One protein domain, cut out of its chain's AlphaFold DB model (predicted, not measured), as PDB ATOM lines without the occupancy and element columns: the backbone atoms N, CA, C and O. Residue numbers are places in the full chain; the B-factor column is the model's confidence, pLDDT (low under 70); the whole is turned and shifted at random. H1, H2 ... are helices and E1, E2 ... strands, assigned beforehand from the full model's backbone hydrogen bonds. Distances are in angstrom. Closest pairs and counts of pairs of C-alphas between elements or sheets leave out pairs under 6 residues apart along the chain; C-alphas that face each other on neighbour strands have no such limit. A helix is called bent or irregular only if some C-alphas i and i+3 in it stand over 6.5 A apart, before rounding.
ATOM      1  N   PHE A   7     180.973 210.206 203.363       97.25
ATOM      2  CA  PHE A   7     180.448 208.933 203.858       97.25
ATOM      3  C   PHE A   7     179.812 209.071 205.249       97.25
ATOM      4  O   PHE A   7     180.423 209.617 206.165       97.25
ATOM      5  N   PHE A   8     178.611 208.509 205.424       97.12
ATOM      6  CA  PHE A   8     177.859 208.510 206.681       97.12
ATOM      7  C   PHE A   8     177.671 207.081 207.230       97.12
ATOM      8  O   PHE A   8     176.742 206.380 206.811       97.12
ATOM      9  N   PRO A   9     178.498 206.637 208.200       94.81
ATOM     10  CA  PRO A   9     178.440 205.278 208.750       94.81
ATOM     11  C   PRO A   9     177.068 204.871 209.301       94.81
ATOM     12  O   PRO A   9     176.616 203.751 209.062       94.81
ATOM     13  N   ASP A  10     176.366 205.786 209.971       95.12
ATOM     14  CA  ASP A  10     175.050 205.499 210.556       95.12
ATOM     15  C   ASP A  10     174.004 205.125 209.496       95.12
ATOM     16  O   ASP A  10     173.121 204.304 209.742       95.12
ATOM     17  N   ARG A  11     174.128 205.661 208.274       96.00
ATOM     18  CA  ARG A  11     173.228 205.319 207.163       96.00
ATOM     19  C   ARG A  11     173.493 203.903 206.646       96.00
ATOM     20  O   ARG A  11     172.555 203.191 206.294       96.00
ATOM     21  N   VAL A  12     174.742 203.428 206.688       94.69
ATOM     22  CA  VAL A  12     175.074 202.033 206.336       94.69
ATOM     23  C   VAL A  12     174.443 201.036 207.301       94.69
ATOM     24  O   VAL A  12     174.032 199.960 206.865       94.69
ATOM     25  N   ILE A  13     174.285 201.384 208.581       93.62
ATOM     26  CA  ILE A  13     173.578 200.524 209.546       93.62
ATOM     27  C   ILE A  13     172.145 200.253 209.066       93.62
ATOM     28  O   ILE A  13     171.700 199.106 209.068       93.62
ATOM     29  N   ALA A  14     171.438 201.274 208.570       93.88
ATOM     30  CA  ALA A  14     170.094 201.096 208.021       93.88
ATOM     31  C   ALA A  14     170.091 200.185 206.778       93.88
ATOM     32  O   ALA A  14     169.250 199.295 206.660       93.88
ATOM     33  N   HIS A  15     171.070 200.349 205.886       94.69
ATOM     34  CA  HIS A  15     171.217 199.542 204.667       94.69
ATOM     35  C   HIS A  15     171.653 198.094 204.898       94.69
ATOM     36  O   HIS A  15     171.491 197.256 204.011       94.69
ATOM     37  N   THR A  16     172.223 197.802 206.064       94.50
ATOM     38  CA  THR A  16     172.684 196.463 206.453       94.50
ATOM     39  C   THR A  16     171.729 195.782 207.431       94.50
ATOM     40  O   THR A  16     171.975 194.652 207.853       94.50
ATOM     41  N   SER A  17     170.607 196.432 207.757       93.50
ATOM     42  CA  SER A  17     169.566 195.861 208.604       93.50
ATOM     43  C   SER A  17     169.044 194.549 208.010       93.50
ATOM     44  O   SER A  17     168.639 194.484 206.851       93.50
ATOM     45  N   GLY A  18     169.083 193.482 208.810       91.81
ATOM     46  CA  GLY A  18     168.696 192.133 208.390       91.81
ATOM     47  C   GLY A  18     169.809 191.312 207.734       91.81
ATOM     48  O   GLY A  18     169.603 190.125 207.482       91.81
ATOM     49  N   LEU A  19     170.995 191.884 207.506       93.44
ATOM     50  CA  LEU A  19     172.160 191.124 207.055       93.44
ATOM     51  C   LEU A  19     172.897 190.518 208.243       93.44
ATOM     52  O   LEU A  19     173.040 191.133 209.298       93.44
ATOM     53  N   SER A  20     173.394 189.296 208.063       94.44
ATOM     54  CA  SER A  20     174.222 188.648 209.075       94.44
ATOM     55  C   SER A  20     175.648 189.205 209.023       94.44
ATOM     56  O   SER A  20     176.300 189.062 207.984       94.44
ATOM     57  N   PRO A  21     176.197 189.747 210.130       91.38
ATOM     58  CA  PRO A  21     177.591 190.184 210.171       91.38
ATOM     59  C   PRO A  21     178.579 189.048 209.883       91.38
ATOM     60  O   PRO A  21     179.621 189.271 209.272       91.38
ATOM     61  N   SER A  22     178.253 187.816 210.285       95.12
ATOM     62  CA  SER A  22     179.068 186.627 210.008       95.12
ATOM     63  C   SER A  22     178.788 186.004 208.640       95.12
ATOM     64  O   SER A  22     179.383 184.980 208.315       95.12
ATOM     65  N   GLY A  23     177.860 186.569 207.867       93.81
ATOM     66  CA  GLY A  23     177.561 186.125 206.514       93.81
ATOM     67  C   GLY A  23     178.686 186.450 205.532       93.81
ATOM     68  O   GLY A  23     179.599 187.228 205.812       93.81
ATOM     69  N   HIS A  24     178.584 185.862 204.346       95.44
ATOM     70  CA  HIS A  24     179.482 186.109 203.223       95.44
ATOM     71  C   HIS A  24     178.751 187.005 202.223       95.44
ATOM     72  O   HIS A  24     178.321 186.542 201.176       95.44
ATOM     73  N   VAL A  25     178.497 188.259 202.600       96.44
ATOM     74  CA  VAL A  25     177.728 189.220 201.789       96.44
ATOM     75  C   VAL A  25     178.526 190.503 201.613       96.44
ATOM     76  O   VAL A  25     179.253 190.911 202.520       96.44
ATOM     77  N   PHE A  26     178.372 191.148 200.464       96.62
ATOM     78  CA  PHE A  26     178.876 192.494 200.211       96.62
ATOM     79  C   PHE A  26     177.881 193.297 199.378       96.62
ATOM     80  O   PHE A  26     177.078 192.719 198.643       96.62
ATOM     81  N   LEU A  27     177.898 194.620 199.518       95.88
ATOM     82  CA  LEU A  27     176.941 195.497 198.848       95.88
ATOM     83  C   LEU A  27     177.490 196.030 197.524       95.88
ATOM     84  O   LEU A  27     178.654 196.412 197.449       95.88
ATOM     85  N   LYS A  28     176.629 196.104 196.504       94.88
ATOM     86  CA  LYS A  28     176.910 196.753 195.212       94.88
ATOM     87  C   LYS A  28     175.947 197.902 194.950       94.88
ATOM     88  O   LYS A  28     174.755 197.793 195.244       94.88
ATOM     89  N   SER A  29     176.451 198.961 194.323       90.50
ATOM     90  CA  SER A  29     175.625 200.052 193.810       90.50
ATOM     91  C   SER A  29     175.236 199.749 192.362       90.50
ATOM     92  O   SER A  29     175.902 200.174 191.420       90.50
ATOM     93  N   GLY A  30     174.171 198.965 192.181       87.25
ATOM     94  CA  GLY A  30     173.793 198.419 190.873       87.25
ATOM     95  C   GLY A  30     174.607 197.173 190.520       87.25
ATOM     96  O   GLY A  30     174.837 196.323 191.379       87.25
ATOM     97  N   ASP A  31     175.041 197.063 189.264       84.19
ATOM     98  CA  ASP A  31     175.740 195.871 188.754       84.19
ATOM     99  C   ASP A  31     177.220 195.802 189.164       84.19
ATOM    100  O   ASP A  31     177.852 194.746 189.071       84.19
ATOM    101  N   MET A  32     177.780 196.917 189.639       82.00
ATOM    102  CA  MET A  32     179.200 197.053 189.958       82.00
ATOM    103  C   MET A  32     179.418 197.396 191.434       82.00
ATOM    104  O   MET A  32     178.629 198.103 192.068       82.00
ATOM    105  N   LEU A  33     180.515 196.873 191.980       92.44
ATOM    106  CA  LEU A  33     181.133 197.429 193.179       92.44
ATOM    107  C   LEU A  33     181.939 198.654 192.738       92.44
ATOM    108  O   LEU A  33     182.647 198.565 191.740       92.44
ATOM    109  N   LEU A  34     181.793 199.776 193.437       93.50
ATOM    110  CA  LEU A  34     182.457 201.032 193.091       93.50
ATOM    111  C   LEU A  34     183.337 201.464 194.266       93.50
ATOM    112  O   LEU A  34     182.821 201.580 195.378       93.50
ATOM    113  N   GLY A  35     184.620 201.737 194.005       92.62
ATOM    114  CA  GLY A  35     185.630 202.047 195.039       92.62
ATOM    115  C   GLY A  35     185.282 203.205 195.986       92.62
ATOM    116  O   GLY A  35     185.665 203.207 197.155       92.62
ATOM    117  N   ALA A  36     184.418 204.127 195.543       96.06
ATOM    118  CA  ALA A  36     183.911 205.215 196.379       96.06
ATOM    119  C   ALA A  36     183.379 204.710 197.737       96.06
ATOM    120  O   ALA A  36     183.610 205.337 198.775       96.06
ATOM    121  N   ILE A  37     182.724 203.541 197.762       96.44
ATOM    122  CA  ILE A  37     182.415 202.821 198.999       96.44
ATOM    123  C   ILE A  37     182.258 201.316 198.766       96.44
ATOM    124  O   ILE A  37     181.384 200.868 198.025       96.44
ATOM    125  N   GLU A  38     183.004 200.520 199.530       95.88
ATOM    126  CA  GLU A  38     182.787 199.081 199.621       95.88
ATOM    127  C   GLU A  38     182.338 198.656 201.022       95.88
ATOM    128  O   GLU A  38     182.979 198.946 202.035       95.88
ATOM    129  N   VAL A  39     181.220 197.929 201.083       96.56
ATOM    130  CA  VAL A  39     180.657 197.412 202.336       96.56
ATOM    131  C   VAL A  39     180.630 195.894 202.280       96.56
ATOM    132  O   VAL A  39     179.885 195.302 201.499       96.56
ATOM    133  N   PHE A  40     181.413 195.268 203.152       97.19
ATOM    134  CA  PHE A  40     181.517 193.819 203.278       97.19
ATOM    135  C   PHE A  40     181.074 193.380 204.671       97.19
ATOM    136  O   PHE A  40     181.431 193.997 205.677       97.19
ATOM    137  N   ALA A  41     180.346 192.270 204.746       96.88
ATOM    138  CA  ALA A  41     180.142 191.571 206.004       96.88
ATOM    139  C   ALA A  41     181.482 191.030 206.526       96.88
ATOM    140  O   ALA A  41     182.383 190.673 205.760       96.88
ATOM    141  N   TYR A  42     181.605 190.909 207.846       97.00
ATOM    142  CA  TYR A  42     182.827 190.422 208.483       97.00
ATOM    143  C   TYR A  42     183.214 189.014 207.999       97.00
ATOM    144  O   TYR A  42     184.396 188.731 207.806       97.00
ATOM    145  N   GLY A  43     182.231 188.139 207.750       97.38
ATOM    146  CA  GLY A  43     182.477 186.805 207.193       97.38
ATOM    147  C   GLY A  43     183.142 186.834 205.810       97.38
ATOM    148  O   GLY A  43     184.070 186.062 205.571       97.38
ATOM    149  N   ALA A  44     182.753 187.765 204.934       97.38
ATOM    150  CA  ALA A  44     183.372 187.943 203.616       97.38
ATOM    151  C   ALA A  44     184.841 188.391 203.731       97.38
ATOM    152  O   ALA A  44     185.733 187.774 203.146       97.38
ATOM    153  N   VAL A  45     185.115 189.401 204.568       97.75
ATOM    154  CA  VAL A  45     186.487 189.888 204.815       97.75
ATOM    155  C   VAL A  45     187.361 188.795 205.431       97.75
ATOM    156  O   VAL A  45     188.529 188.642 205.072       97.75
ATOM    157  N   ARG A  46     186.802 187.987 206.336       97.75
ATOM    158  CA  ARG A  46     187.512 186.861 206.945       97.75
ATOM    159  C   ARG A  46     187.895 185.797 205.914       97.75
ATOM    160  O   ARG A  46     189.025 185.313 205.956       97.75
ATOM    161  N   GLU A  47     187.010 185.451 204.980       96.62
ATOM    162  CA  GLU A  47     187.351 184.524 203.888       96.62
ATOM    163  C   GLU A  47     188.456 185.081 202.991       96.62
ATOM    164  O   GLU A  47     189.395 184.356 202.643       96.62
ATOM    165  N   TYR A  48     188.397 186.377 202.676       96.62
ATOM    166  CA  TYR A  48     189.462 187.050 201.940       96.62
ATOM    167  C   TYR A  48     190.805 186.960 202.665       96.62
ATOM    168  O   TYR A  48     191.802 186.550 202.071       96.62
ATOM    169  N   ALA A  49     190.835 187.238 203.969       97.19
ATOM    170  CA  ALA A  49     192.055 187.138 204.763       97.19
ATOM    171  C   ALA A  49     192.643 185.712 204.780       97.19
ATOM    172  O   ALA A  49     193.863 185.541 204.749       97.19
ATOM    173  N   LEU A  50     191.796 184.677 204.804       96.94
ATOM    174  CA  LEU A  50     192.230 183.277 204.871       96.94
ATOM    175  C   LEU A  50     192.706 182.720 203.522       96.94
ATOM    176  O   LEU A  50     193.642 181.916 203.472       96.94
ATOM    177  N   ARG A  51     192.033 183.091 202.429       96.50
ATOM    178  CA  ARG A  51     192.166 182.415 201.125       96.50
ATOM    179  C   ARG A  51     192.515 183.355 199.974       96.50
ATOM    180  O   ARG A  51     193.040 182.878 198.968       96.50
ATOM    181  N   GLY A  52     192.300 184.660 200.125       95.25
ATOM    182  CA  GLY A  52     192.427 185.673 199.073       95.25
ATOM    183  C   GLY A  52     193.767 185.623 198.349       95.25
ATOM    184  O   GLY A  52     193.790 185.495 197.133       95.25
ATOM    185  N   ARG A  53     194.891 185.549 199.074       92.00
ATOM    186  CA  ARG A  53     196.234 185.462 198.459       92.00
ATOM    187  C   ARG A  53     196.416 184.269 197.507       92.00
ATOM    188  O   ARG A  53     197.240 184.333 196.603       92.00
ATOM    189  N   LYS A  54     195.716 183.157 197.746       92.75
ATOM    190  CA  LYS A  54     195.829 181.937 196.929       92.75
ATOM    191  C   LYS A  54     194.832 181.915 195.776       92.75
ATOM    192  O   LYS A  54     195.113 181.310 194.750       92.75
ATOM    193  N   VAL A  55     193.658 182.502 195.990       92.12
ATOM    194  CA  VAL A  55     192.504 182.390 195.091       92.12
ATOM    195  C   VAL A  55     192.414 183.590 194.147       92.12
ATOM    196  O   VAL A  55     192.100 183.433 192.973       92.12
ATOM    197  N   CYS A  56     192.739 184.779 194.641       92.81
ATOM    198  CA  CYS A  56     192.580 186.045 193.943       92.81
ATOM    199  C   CYS A  56     193.926 186.474 193.360       92.81
ATOM    200  O   CYS A  56     194.640 187.294 193.929       92.81
ATOM    201  N   VAL A  57     194.303 185.831 192.253       85.19
ATOM    202  CA  VAL A  57     195.635 185.961 191.631       85.19
ATOM    203  C   VAL A  57     195.611 186.659 190.267       85.19
ATOM    204  O   VAL A  57     196.644 186.762 189.615       85.19
ATOM    205  N   TRP A  58     194.446 187.148 189.834       79.56
ATOM    206  CA  TRP A  58     194.242 187.752 188.518       79.56
ATOM    207  C   TRP A  58     193.422 189.036 188.610       79.56
ATOM    208  O   TRP A  58     192.625 189.206 189.528       79.56
ATOM    209  N   GLY A  59     193.571 189.896 187.604       78.19
ATOM    210  CA  GLY A  59     192.588 190.933 187.283       78.19
ATOM    211  C   GLY A  59     192.912 192.338 187.778       78.19
ATOM    212  O   GLY A  59     192.425 193.277 187.163       78.19
ATOM    213  N   ILE A  60     193.782 192.513 188.782       85.19
ATOM    214  CA  ILE A  60     194.045 193.849 189.353       85.19
ATOM    215  C   ILE A  60     194.559 194.863 188.319       85.19
ATOM    216  O   ILE A  60     194.083 195.994 188.287       85.19
ATOM    217  N   ASP A  61     195.430 194.436 187.398       86.06
ATOM    218  CA  ASP A  61     195.984 195.296 186.339       86.06
ATOM    219  C   ASP A  61     194.969 195.656 185.235       86.06
ATOM    220  O   ASP A  61     195.236 196.522 184.404       86.06
ATOM    221  N   VAL A  62     193.820 194.975 185.190       86.69
ATOM    222  CA  VAL A  62     192.796 195.138 184.144       86.69
ATOM    223  C   VAL A  62     191.566 195.853 184.685       86.69
ATOM    224  O   VAL A  62     190.984 196.687 183.996       86.69
ATOM    225  N   THR A  63     191.150 195.509 185.902       87.81
ATOM    226  CA  THR A  63     189.872 195.944 186.467       87.81
ATOM    227  C   THR A  63     190.014 197.019 187.534       87.81
ATOM    228  O   THR A  63     188.998 197.530 187.980       87.81
ATOM    229  N   GLY A  64     191.238 197.337 187.971       90.81
ATOM    230  CA  GLY A  64     191.456 198.133 189.178       90.81
ATOM    231  C   GLY A  64     191.176 197.342 190.460       90.81
ATOM    232  O   GLY A  64     190.929 196.131 190.427       90.81
ATOM    233  N   GLU A  65     191.257 198.033 191.598       92.69
ATOM    234  CA  GLU A  65     191.112 197.450 192.935       92.69
ATOM    235  C   GLU A  65     189.676 196.997 193.236       92.69
ATOM    236  O   GLU A  65     189.475 195.863 193.671       92.69
ATOM    237  N   ASP A  66     188.680 197.822 192.913       93.06
ATOM    238  CA  ASP A  66     187.256 197.533 193.108       93.06
ATOM    239  C   ASP A  66     186.783 196.354 192.242       93.06
ATOM    240  O   ASP A  66     186.107 195.434 192.714       93.06
ATOM    241  N   GLY A  67     187.211 196.309 190.981       92.44
ATOM    242  CA  GLY A  67     186.958 195.175 190.101       92.44
ATOM    243  C   GLY A  67     187.667 193.894 190.559       92.44
ATOM    244  O   GLY A  67     187.070 192.810 190.521       92.44
ATOM    245  N   PHE A  68     188.903 194.014 191.058       93.94
ATOM    246  CA  PHE A  68     189.650 192.889 191.618       93.94
ATOM    247  C   PHE A  68     188.938 192.318 192.842       93.94
ATOM    248  O   PHE A  68     188.694 191.108 192.906       93.94
ATOM    249  N   ILE A  69     188.577 193.170 193.804       94.50
ATOM    250  CA  ILE A  69     187.970 192.716 195.052       94.50
ATOM    251  C   ILE A  69     186.550 192.196 194.819       94.50
ATOM    252  O   ILE A  69     186.177 191.189 195.424       94.50
ATOM    253  N   ASN A  70     185.798 192.777 193.876       93.88
ATOM    254  CA  ASN A  70     184.506 192.254 193.443       93.88
ATOM    255  C   ASN A  70     184.618 190.805 192.952       93.88
ATOM    256  O   ASN A  70     183.960 189.905 193.478       93.88
ATOM    257  N   HIS A  71     185.479 190.575 191.960       92.38
ATOM    258  CA  HIS A  71     185.671 189.245 191.389       92.38
ATOM    259  C   HIS A  71     186.189 188.254 192.438       92.38
ATOM    260  O   HIS A  71     185.737 187.112 192.527       92.38
ATOM    261  N   CYS A  72     187.114 188.709 193.280       94.88
ATOM    262  CA  CYS A  72     187.669 187.917 194.361       94.88
ATOM    263  C   CYS A  72     186.601 187.470 195.370       94.88
ATOM    264  O   CYS A  72     186.568 186.295 195.743       94.88
ATOM    265  N   MET A  73     185.705 188.371 195.788       95.56
ATOM    266  CA  MET A  73     184.604 188.032 196.692       95.56
ATOM    267  C   MET A  73     183.683 186.970 196.091       95.56
ATOM    268  O   MET A  73     183.320 186.023 196.790       95.56
ATOM    269  N   GLU A  74     183.360 187.084 194.802       93.75
ATOM    270  CA  GLU A  74     182.534 186.106 194.087       93.75
ATOM    271  C   GLU A  74     183.200 184.718 194.056       93.75
ATOM    272  O   GLU A  74     182.562 183.725 194.409       93.75
ATOM    273  N   ILE A  75     184.501 184.624 193.738       94.69
ATOM    274  CA  ILE A  75     185.224 183.334 193.743       94.69
ATOM    275  C   ILE A  75     185.320 182.741 195.155       94.69
ATOM    276  O   ILE A  75     185.261 181.522 195.341       94.69
ATOM    277  N   LEU A  76     185.479 183.584 196.175       95.81
ATOM    278  CA  LEU A  76     185.547 183.142 197.567       95.81
ATOM    279  C   LEU A  76     184.199 182.648 198.110       95.81
ATOM    280  O   LEU A  76     184.180 182.057 199.194       95.81
ATOM    281  N   GLY A  77     183.115 182.815 197.345       95.50
ATOM    282  CA  GLY A  77     181.765 182.377 197.692       95.50
ATOM    283  C   GLY A  77     180.949 183.431 198.434       95.50
ATOM    284  O   GLY A  77     179.946 183.087 199.052       95.50
ATOM    285  N   SER A  78     181.368 184.700 198.406       96.50
ATOM    286  CA  SER A  78     180.558 185.798 198.936       96.50
ATOM    287  C   SER A  78     179.507 186.235 197.922       96.50
ATOM    288  O   SER A  78     179.757 186.310 196.720       96.50
ATOM    289  N   HIS A  79     178.320 186.554 198.419       94.56
ATOM    290  CA  HIS A  79     177.167 186.944 197.629       94.56
ATOM    291  C   HIS A  79     177.059 188.464 197.544       94.56
ATOM    292  O   HIS A  79     177.025 189.162 198.558       94.56
ATOM    293  N   ALA A  80     176.965 188.971 196.319       95.12
ATOM    294  CA  ALA A  80     176.660 190.368 196.079       95.12
ATOM    295  C   ALA A  80     175.184 190.646 196.384       95.12
ATOM    296  O   ALA A  80     174.299 189.944 195.891       95.12
ATOM    297  N   GLN A  81     174.920 191.703 197.141       95.31
ATOM    298  CA  GLN A  81     173.583 192.238 197.342       95.31
ATOM    299  C   GLN A  81     173.502 193.647 196.764       95.31
ATOM    300  O   GLN A  81     174.220 194.555 197.181       95.31
ATOM    301  N   VAL A  82     172.605 193.832 195.799       95.44
ATOM    302  CA  VAL A  82     172.390 195.137 195.174       95.44
ATOM    303  C   VAL A  82     171.644 196.048 196.144       95.44
ATOM    304  O   VAL A  82     170.574 195.705 196.646       95.44
ATOM    305  N   ASN A  83     172.206 197.229 196.381       94.75
ATOM    306  CA  ASN A  83     171.581 198.310 197.122       94.75
ATOM    307  C   ASN A  83     171.859 199.630 196.395       94.75
ATOM    308  O   ASN A  83     172.933 200.213 196.524       94.75
ATOM    309  N   GLY A  84     170.873 200.106 195.630       92.69
ATOM    310  CA  GLY A  84     170.993 201.321 194.817       92.69
ATOM    311  C   GLY A  84     171.137 202.621 195.613       92.69
ATOM    312  O   GLY A  84     171.427 203.649 195.015       92.69
ATOM    313  N   ASN A  85     170.969 202.571 196.935       95.94
ATOM    314  CA  ASN A  85     171.103 203.723 197.820       95.94
ATOM    315  C   ASN A  85     172.408 203.688 198.632       95.94
ATOM    316  O   ASN A  85     172.619 204.518 199.508       95.94
ATOM    317  N   ILE A  86     173.321 202.750 198.364       96.50
ATOM    318  CA  ILE A  86     174.606 202.741 199.075       96.50
ATOM    319  C   ILE A  86     175.509 203.906 198.642       96.50
ATOM    320  O   ILE A  86     176.232 204.460 199.467       96.50
ATOM    321  N   LEU A  87     175.426 204.307 197.370       97.31
ATOM    322  CA  LEU A  87     176.272 205.326 196.759       97.31
ATOM    323  C   LEU A  87     175.469 206.195 195.792       97.31
ATOM    324  O   LEU A  87     174.748 205.686 194.934       97.31
ATOM    325  N   ARG A  88     175.657 207.511 195.885       97.00
ATOM    326  CA  ARG A  88     175.199 208.478 194.891       97.00
ATOM    327  C   ARG A  88     176.390 209.085 194.160       97.00
ATOM    328  O   ARG A  88     177.176 209.818 194.755       97.00
ATOM    329  N   SER A  89     176.480 208.799 192.864       95.69
ATOM    330  CA  SER A  89     177.511 209.336 191.970       95.69
ATOM    331  C   SER A  89     177.034 210.628 191.298       95.69
ATOM    332  O   SER A  89     176.578 210.606 190.156       95.69
ATOM    333  N   ASP A  90     177.093 211.742 192.025       96.75
ATOM    334  CA  ASP A  90     176.658 213.067 191.581       96.75
ATOM    335  C   ASP A  90     177.613 214.141 192.141       96.75
ATOM    336  O   ASP A  90     177.715 214.280 193.361       96.75
ATOM    337  N   PRO A  91     178.322 214.909 191.289       96.38
ATOM    338  CA  PRO A  91     179.282 215.913 191.745       96.38
ATOM    339  C   PRO A  91     178.617 217.182 192.303       96.38
ATOM    340  O   PRO A  91     179.318 218.096 192.734       96.38
ATOM    341  N   ASN A  92     177.286 217.303 192.253       97.81
ATOM    342  CA  ASN A  92     176.570 218.447 192.804       97.81
ATOM    343  C   ASN A  92     176.438 218.319 194.334       97.81
ATOM    344  O   ASN A  92     175.712 217.438 194.793       97.81
ATOM    345  N   PRO A  93     177.000 219.235 195.151       97.56
ATOM    346  CA  PRO A  93     176.836 219.186 196.607       97.56
ATOM    347  C   PRO A  93     175.371 219.199 197.076       97.56
ATOM    348  O   PRO A  93     175.052 218.654 198.129       97.56
ATOM    349  N   GLY A  94     174.456 219.769 196.281       97.50
ATOM    350  CA  GLY A  94     173.016 219.747 196.556       97.50
ATOM    351  C   GLY A  94     172.399 218.342 196.546       97.50
ATOM    352  O   GLY A  94     171.399 218.104 197.220       97.50
ATOM    353  N   ALA A  95     173.007 217.393 195.829       97.56
ATOM    354  CA  ALA A  95     172.595 215.992 195.797       97.56
ATOM    355  C   ALA A  95     172.735 215.301 197.163       97.56
ATOM    356  O   ALA A  95     172.033 214.328 197.438       97.56
ATOM    357  N   CYS A  96     173.601 215.835 198.028       98.06
ATOM    358  CA  CYS A  96     173.884 215.290 199.350       98.06
ATOM    359  C   CYS A  96     172.734 215.463 200.351       98.06
ATOM    360  O   CYS A  96     172.731 214.821 201.399       98.06
ATOM    361  N   ALA A  97     171.722 216.269 200.008       97.75
ATOM    362  CA  ALA A  97     170.504 216.436 200.801       97.75
ATOM    363  C   ALA A  97     169.634 215.164 200.852       97.75
ATOM    364  O   ALA A  97     168.727 215.063 201.675       97.75
ATOM    365  N   ASP A  98     169.873 214.198 199.962       97.06
ATOM    366  CA  ASP A  98     169.105 212.960 199.929       97.06
ATOM    367  C   ASP A  98     169.568 211.986 201.020       97.06
ATOM    368  O   ASP A  98     170.495 211.194 200.842       97.06
ATOM    369  N   GLY A  99     168.896 212.042 202.171       95.81
ATOM    370  CA  GLY A  99     169.178 211.199 203.331       95.81
ATOM    371  C   GLY A  99     169.017 209.693 203.096       95.81
ATOM    372  O   GLY A  99     169.411 208.916 203.966       95.81
ATOM    373  N   ALA A 100     168.473 209.263 201.950       96.25
ATOM    374  CA  ALA A 100     168.382 207.850 201.608       96.25
ATOM    375  C   ALA A 100     169.744 207.231 201.271       96.25
ATOM    376  O   ALA A 100     169.864 206.013 201.370       96.25
ATOM    377  N   TYR A 101     170.738 208.040 200.879       97.56
ATOM    378  CA  TYR A 101     172.053 207.556 200.468       97.56
ATOM    379  C   TYR A 101     173.083 207.573 201.597       97.56
ATOM    380  O   TYR A 101     173.175 208.538 202.365       97.56
ATOM    381  N   ALA A 102     173.905 206.522 201.666       97.31
ATOM    382  CA  ALA A 102     174.982 206.397 202.652       97.31
ATOM    383  C   ALA A 102     176.284 207.118 202.276       97.31
ATOM    384  O   ALA A 102     177.016 207.551 203.170       97.31
ATOM    385  N   ALA A 103     176.578 207.239 200.984       97.94
ATOM    386  CA  ALA A 103     177.796 207.864 200.489       97.94
ATOM    387  C   ALA A 103     177.535 208.705 199.236       97.94
ATOM    388  O   ALA A 103     176.684 208.359 198.413       97.94
ATOM    389  N   PHE A 104     178.304 209.780 199.077       98.19
ATOM    390  CA  PHE A 104     178.219 210.701 197.946       98.19
ATOM    391  C   PHE A 104     179.609 210.956 197.364       98.19
ATOM    392  O   PHE A 104     180.552 211.241 198.098       98.19
ATOM    393  N   HIS A 105     179.719 210.875 196.045       97.88
ATOM    394  CA  HIS A 105     180.963 210.987 195.283       97.88
ATOM    395  C   HIS A 105     180.631 211.561 193.893       97.88
ATOM    396  O   HIS A 105     179.522 211.327 193.415       97.88
ATOM    397  N   PRO A 106     181.538 212.246 193.174       97.56
ATOM    398  CA  PRO A 106     182.905 212.618 193.550       97.56
ATOM    399  C   PRO A 106     183.030 214.063 194.058       97.56
ATOM    400  O   PRO A 106     182.587 214.994 193.382       97.56
ATOM    401  N   PHE A 107     183.744 214.274 195.168       98.12
ATOM    402  CA  PHE A 107     184.082 215.604 195.702       98.12
ATOM    403  C   PHE A 107     185.594 215.766 195.873       98.12
ATOM    404  O   PHE A 107     186.159 215.558 196.945       98.12
ATOM    405  N   LYS A 108     186.261 216.114 194.770       96.62
ATOM    406  CA  LYS A 108     187.729 216.073 194.644       96.62
ATOM    407  C   LYS A 108     188.466 217.234 195.307       96.62
ATOM    408  O   LYS A 108     189.693 217.203 195.380       96.62
ATOM    409  N   ASP A 109     187.753 218.265 195.745       97.31
ATOM    410  CA  ASP A 109     188.335 219.419 196.420       97.31
ATOM    411  C   ASP A 109     187.691 219.638 197.799       97.31
ATOM    412  O   ASP A 109     186.506 219.341 197.983       97.31
ATOM    413  N   PRO A 110     188.431 220.199 198.774       97.69
ATOM    414  CA  PRO A 110     187.912 220.389 200.128       97.69
ATOM    415  C   PRO A 110     186.643 221.248 200.201       97.69
ATOM    416  O   PRO A 110     185.833 221.071 201.113       97.69
ATOM    417  N   GLY A 111     186.466 222.189 199.265       98.19
ATOM    418  CA  GLY A 111     185.319 223.091 199.239       98.19
ATOM    419  C   GLY A 111     184.035 222.365 198.850       98.19
ATOM    420  O   GLY A 111     183.036 222.468 199.562       98.19
ATOM    421  N   SER A 112     184.066 221.600 197.757       98.00
ATOM    422  CA  SER A 112     182.918 220.799 197.317       98.00
ATOM    423  C   SER A 112     182.590 219.671 198.298       98.00
ATOM    424  O   SER A 112     181.412 219.444 198.581       98.00
ATOM    425  N   TRP A 113     183.610 219.052 198.901       98.31
ATOM    426  CA  TRP A 113     183.437 218.037 199.941       98.31
ATOM    427  C   TRP A 113     182.714 218.613 201.167       98.31
ATOM    428  O   TRP A 113     181.662 218.110 201.565       98.31
ATOM    429  N   SER A 114     183.201 219.743 201.700       98.25
ATOM    430  CA  SER A 114     182.592 220.409 202.866       98.25
ATOM    431  C   SER A 114     181.175 220.912 202.569       98.25
ATOM    432  O   SER A 114     180.302 220.890 203.435       98.25
ATOM    433  N   ALA A 115     180.916 221.363 201.336       98.38
ATOM    434  CA  ALA A 115     179.582 221.780 200.914       98.38
ATOM    435  C   ALA A 115     178.593 220.603 200.873       98.38
ATOM    436  O   ALA A 115     177.434 220.768 201.260       98.38
ATOM    437  N   CYS A 116     179.037 219.427 200.423       98.56
ATOM    438  CA  CYS A 116     178.226 218.214 200.419       98.56
ATOM    439  C   CYS A 116     177.935 217.739 201.848       98.56
ATOM    440  O   CYS A 116     176.771 217.530 202.188       98.56
ATOM    441  N   GLU A 117     178.957 217.658 202.709       98.12
ATOM    442  CA  GLU A 117     178.791 217.304 204.124       98.12
ATOM    443  C   GLU A 117     177.794 218.243 204.818       98.12
ATOM    444  O   GLU A 117     176.796 217.795 205.387       98.12
ATOM    445  N   GLY A 118     177.998 219.558 204.684       98.19
ATOM    446  CA  GLY A 118     177.108 220.560 205.262       98.19
ATOM    447  C   GLY A 118     175.687 220.531 204.689       98.19
ATOM    448  O   GLY A 118     174.755 220.953 205.366       98.19
ATOM    449  N   THR A 119     175.497 220.034 203.464       98.12
ATOM    450  CA  THR A 119     174.165 219.831 202.874       98.12
ATOM    451  C   THR A 119     173.495 218.572 203.426       98.12
ATOM    452  O   THR A 119     172.304 218.601 203.710       98.12
ATOM    453  N   ALA A 120     174.250 217.491 203.617       97.12
ATOM    454  CA  ALA A 120     173.744 216.216 204.122       97.12
ATOM    455  C   ALA A 120     173.373 216.226 205.613       97.12
ATOM    456  O   ALA A 120     172.636 215.343 206.053       97.12
ATOM    457  N   MET A 121     173.909 217.178 206.382       94.56
ATOM    458  CA  MET A 121     173.649 217.339 207.819       94.56
ATOM    459  C   MET A 121     172.555 218.370 208.152       94.56
ATOM    460  O   MET A 121     172.304 218.617 209.332       94.56
ATOM    461  N   ARG A 122     171.937 219.001 207.146       85.69
ATOM    462  CA  ARG A 122     170.794 219.914 207.329       85.69
ATOM    463  C   ARG A 122     169.484 219.151 207.443       85.69
ATOM    464  O   ARG A 122     168.643 219.615 208.244       85.69
TER     465      ARG A 122
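Overview. This is residues 7 to 122 of the 122 residues of the protein "Hypothetical protein" of Brandtodinium nutricula (UniProt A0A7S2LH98). Two small lobes sit side by side along the longest axis, each built on a pair of short parallel strands: one holds E1 and E2 with H2 and the kinked H3, the other E3 and E4 with H4 and H5. H1 lies between the lobes without touching any helix, and the unnamed residues 29 to 41 loop through the middle. The printed part has 116 residues with five named helices and four named strands, in the order H1, E1, H2, H3, E2, E3, H4, E4, H5; the class is mixed, helices and strands. The whole is compact, with a radius of gyration of the C-alphas of 15.3 A and spans of 45 by 34 by 21 A.

Along the chain. Find C-alpha 9 at (178.440, 205.278, 208.750), where H1, residues 9 to 15, begins. Next comes E1, residues 25 to 28, starting from C-alpha 25 at (177.728, 189.220, 201.789). H2, residues 42 to 55, measures 18.4 A and is irregular: C-alphas 50 and 53 are 7.9 A apart. H3, residues 60 to 75, measures 14.4 A and is irregular too, with C-alphas 62 and 65 9.2 A apart and a kink of 85 degrees near residue 67. Then read E2, residues 79 to 82, E3, residues 87 to 89, H4, residues 93 to 97, and E4, residues 103 to 105. H5, residues 110 to 120, measures 15.3 A and ends at C-alpha 120, (173.744, 216.216, 204.122).

Arrangement. Starting at H1, you find it only just apart from E4, at 8.5 A. E1 and E2 are parallel at 35 degrees; look for N 28 and O 81, 2.9 A apart and within hydrogen-bond range. Residues 39 to 40 pair antiparallel with residues 26 to 27 of E1. H2 and H3 touch, H3 with residues 72 to 75 alone, at a steep tilt of 62 degrees, opposite ways; their closest C-alphas, Ala 44 and Met 73, are 7.0 A apart. E1, H2, H3, E2 form a strand-helix-strand unit, two parallel neighbour strands with helices between, and its crossover is right-handed; E3, H4, E4 form another, also right-handed. E3 and E4 are parallel at 18 degrees, with N 88 and O 103 2.9 A apart. H4 and H5 touch, the C-alphas of Pro 93 and Cys 116 being closest at 4.2 A. Every O i to N i+4 pair is within hydrogen-bond range in H5, against 2 of 3 in H1, 8 of 10 in H2, 9 of 12 in H3 and 0 of 1 in H4, where 2 of 2 O i to N i+3 pairs are.

Size, cuts and confidence. The two C-alphas farthest apart, those of Lys 54 and Arg 122, are 46.7 A apart. The printed part has no cut. The link from E1 to H2 is long, with 13 residues, while the link from E2 to E3 is tight. The mean pLDDT of the printed part is 94.6, and no printed residue is under 70.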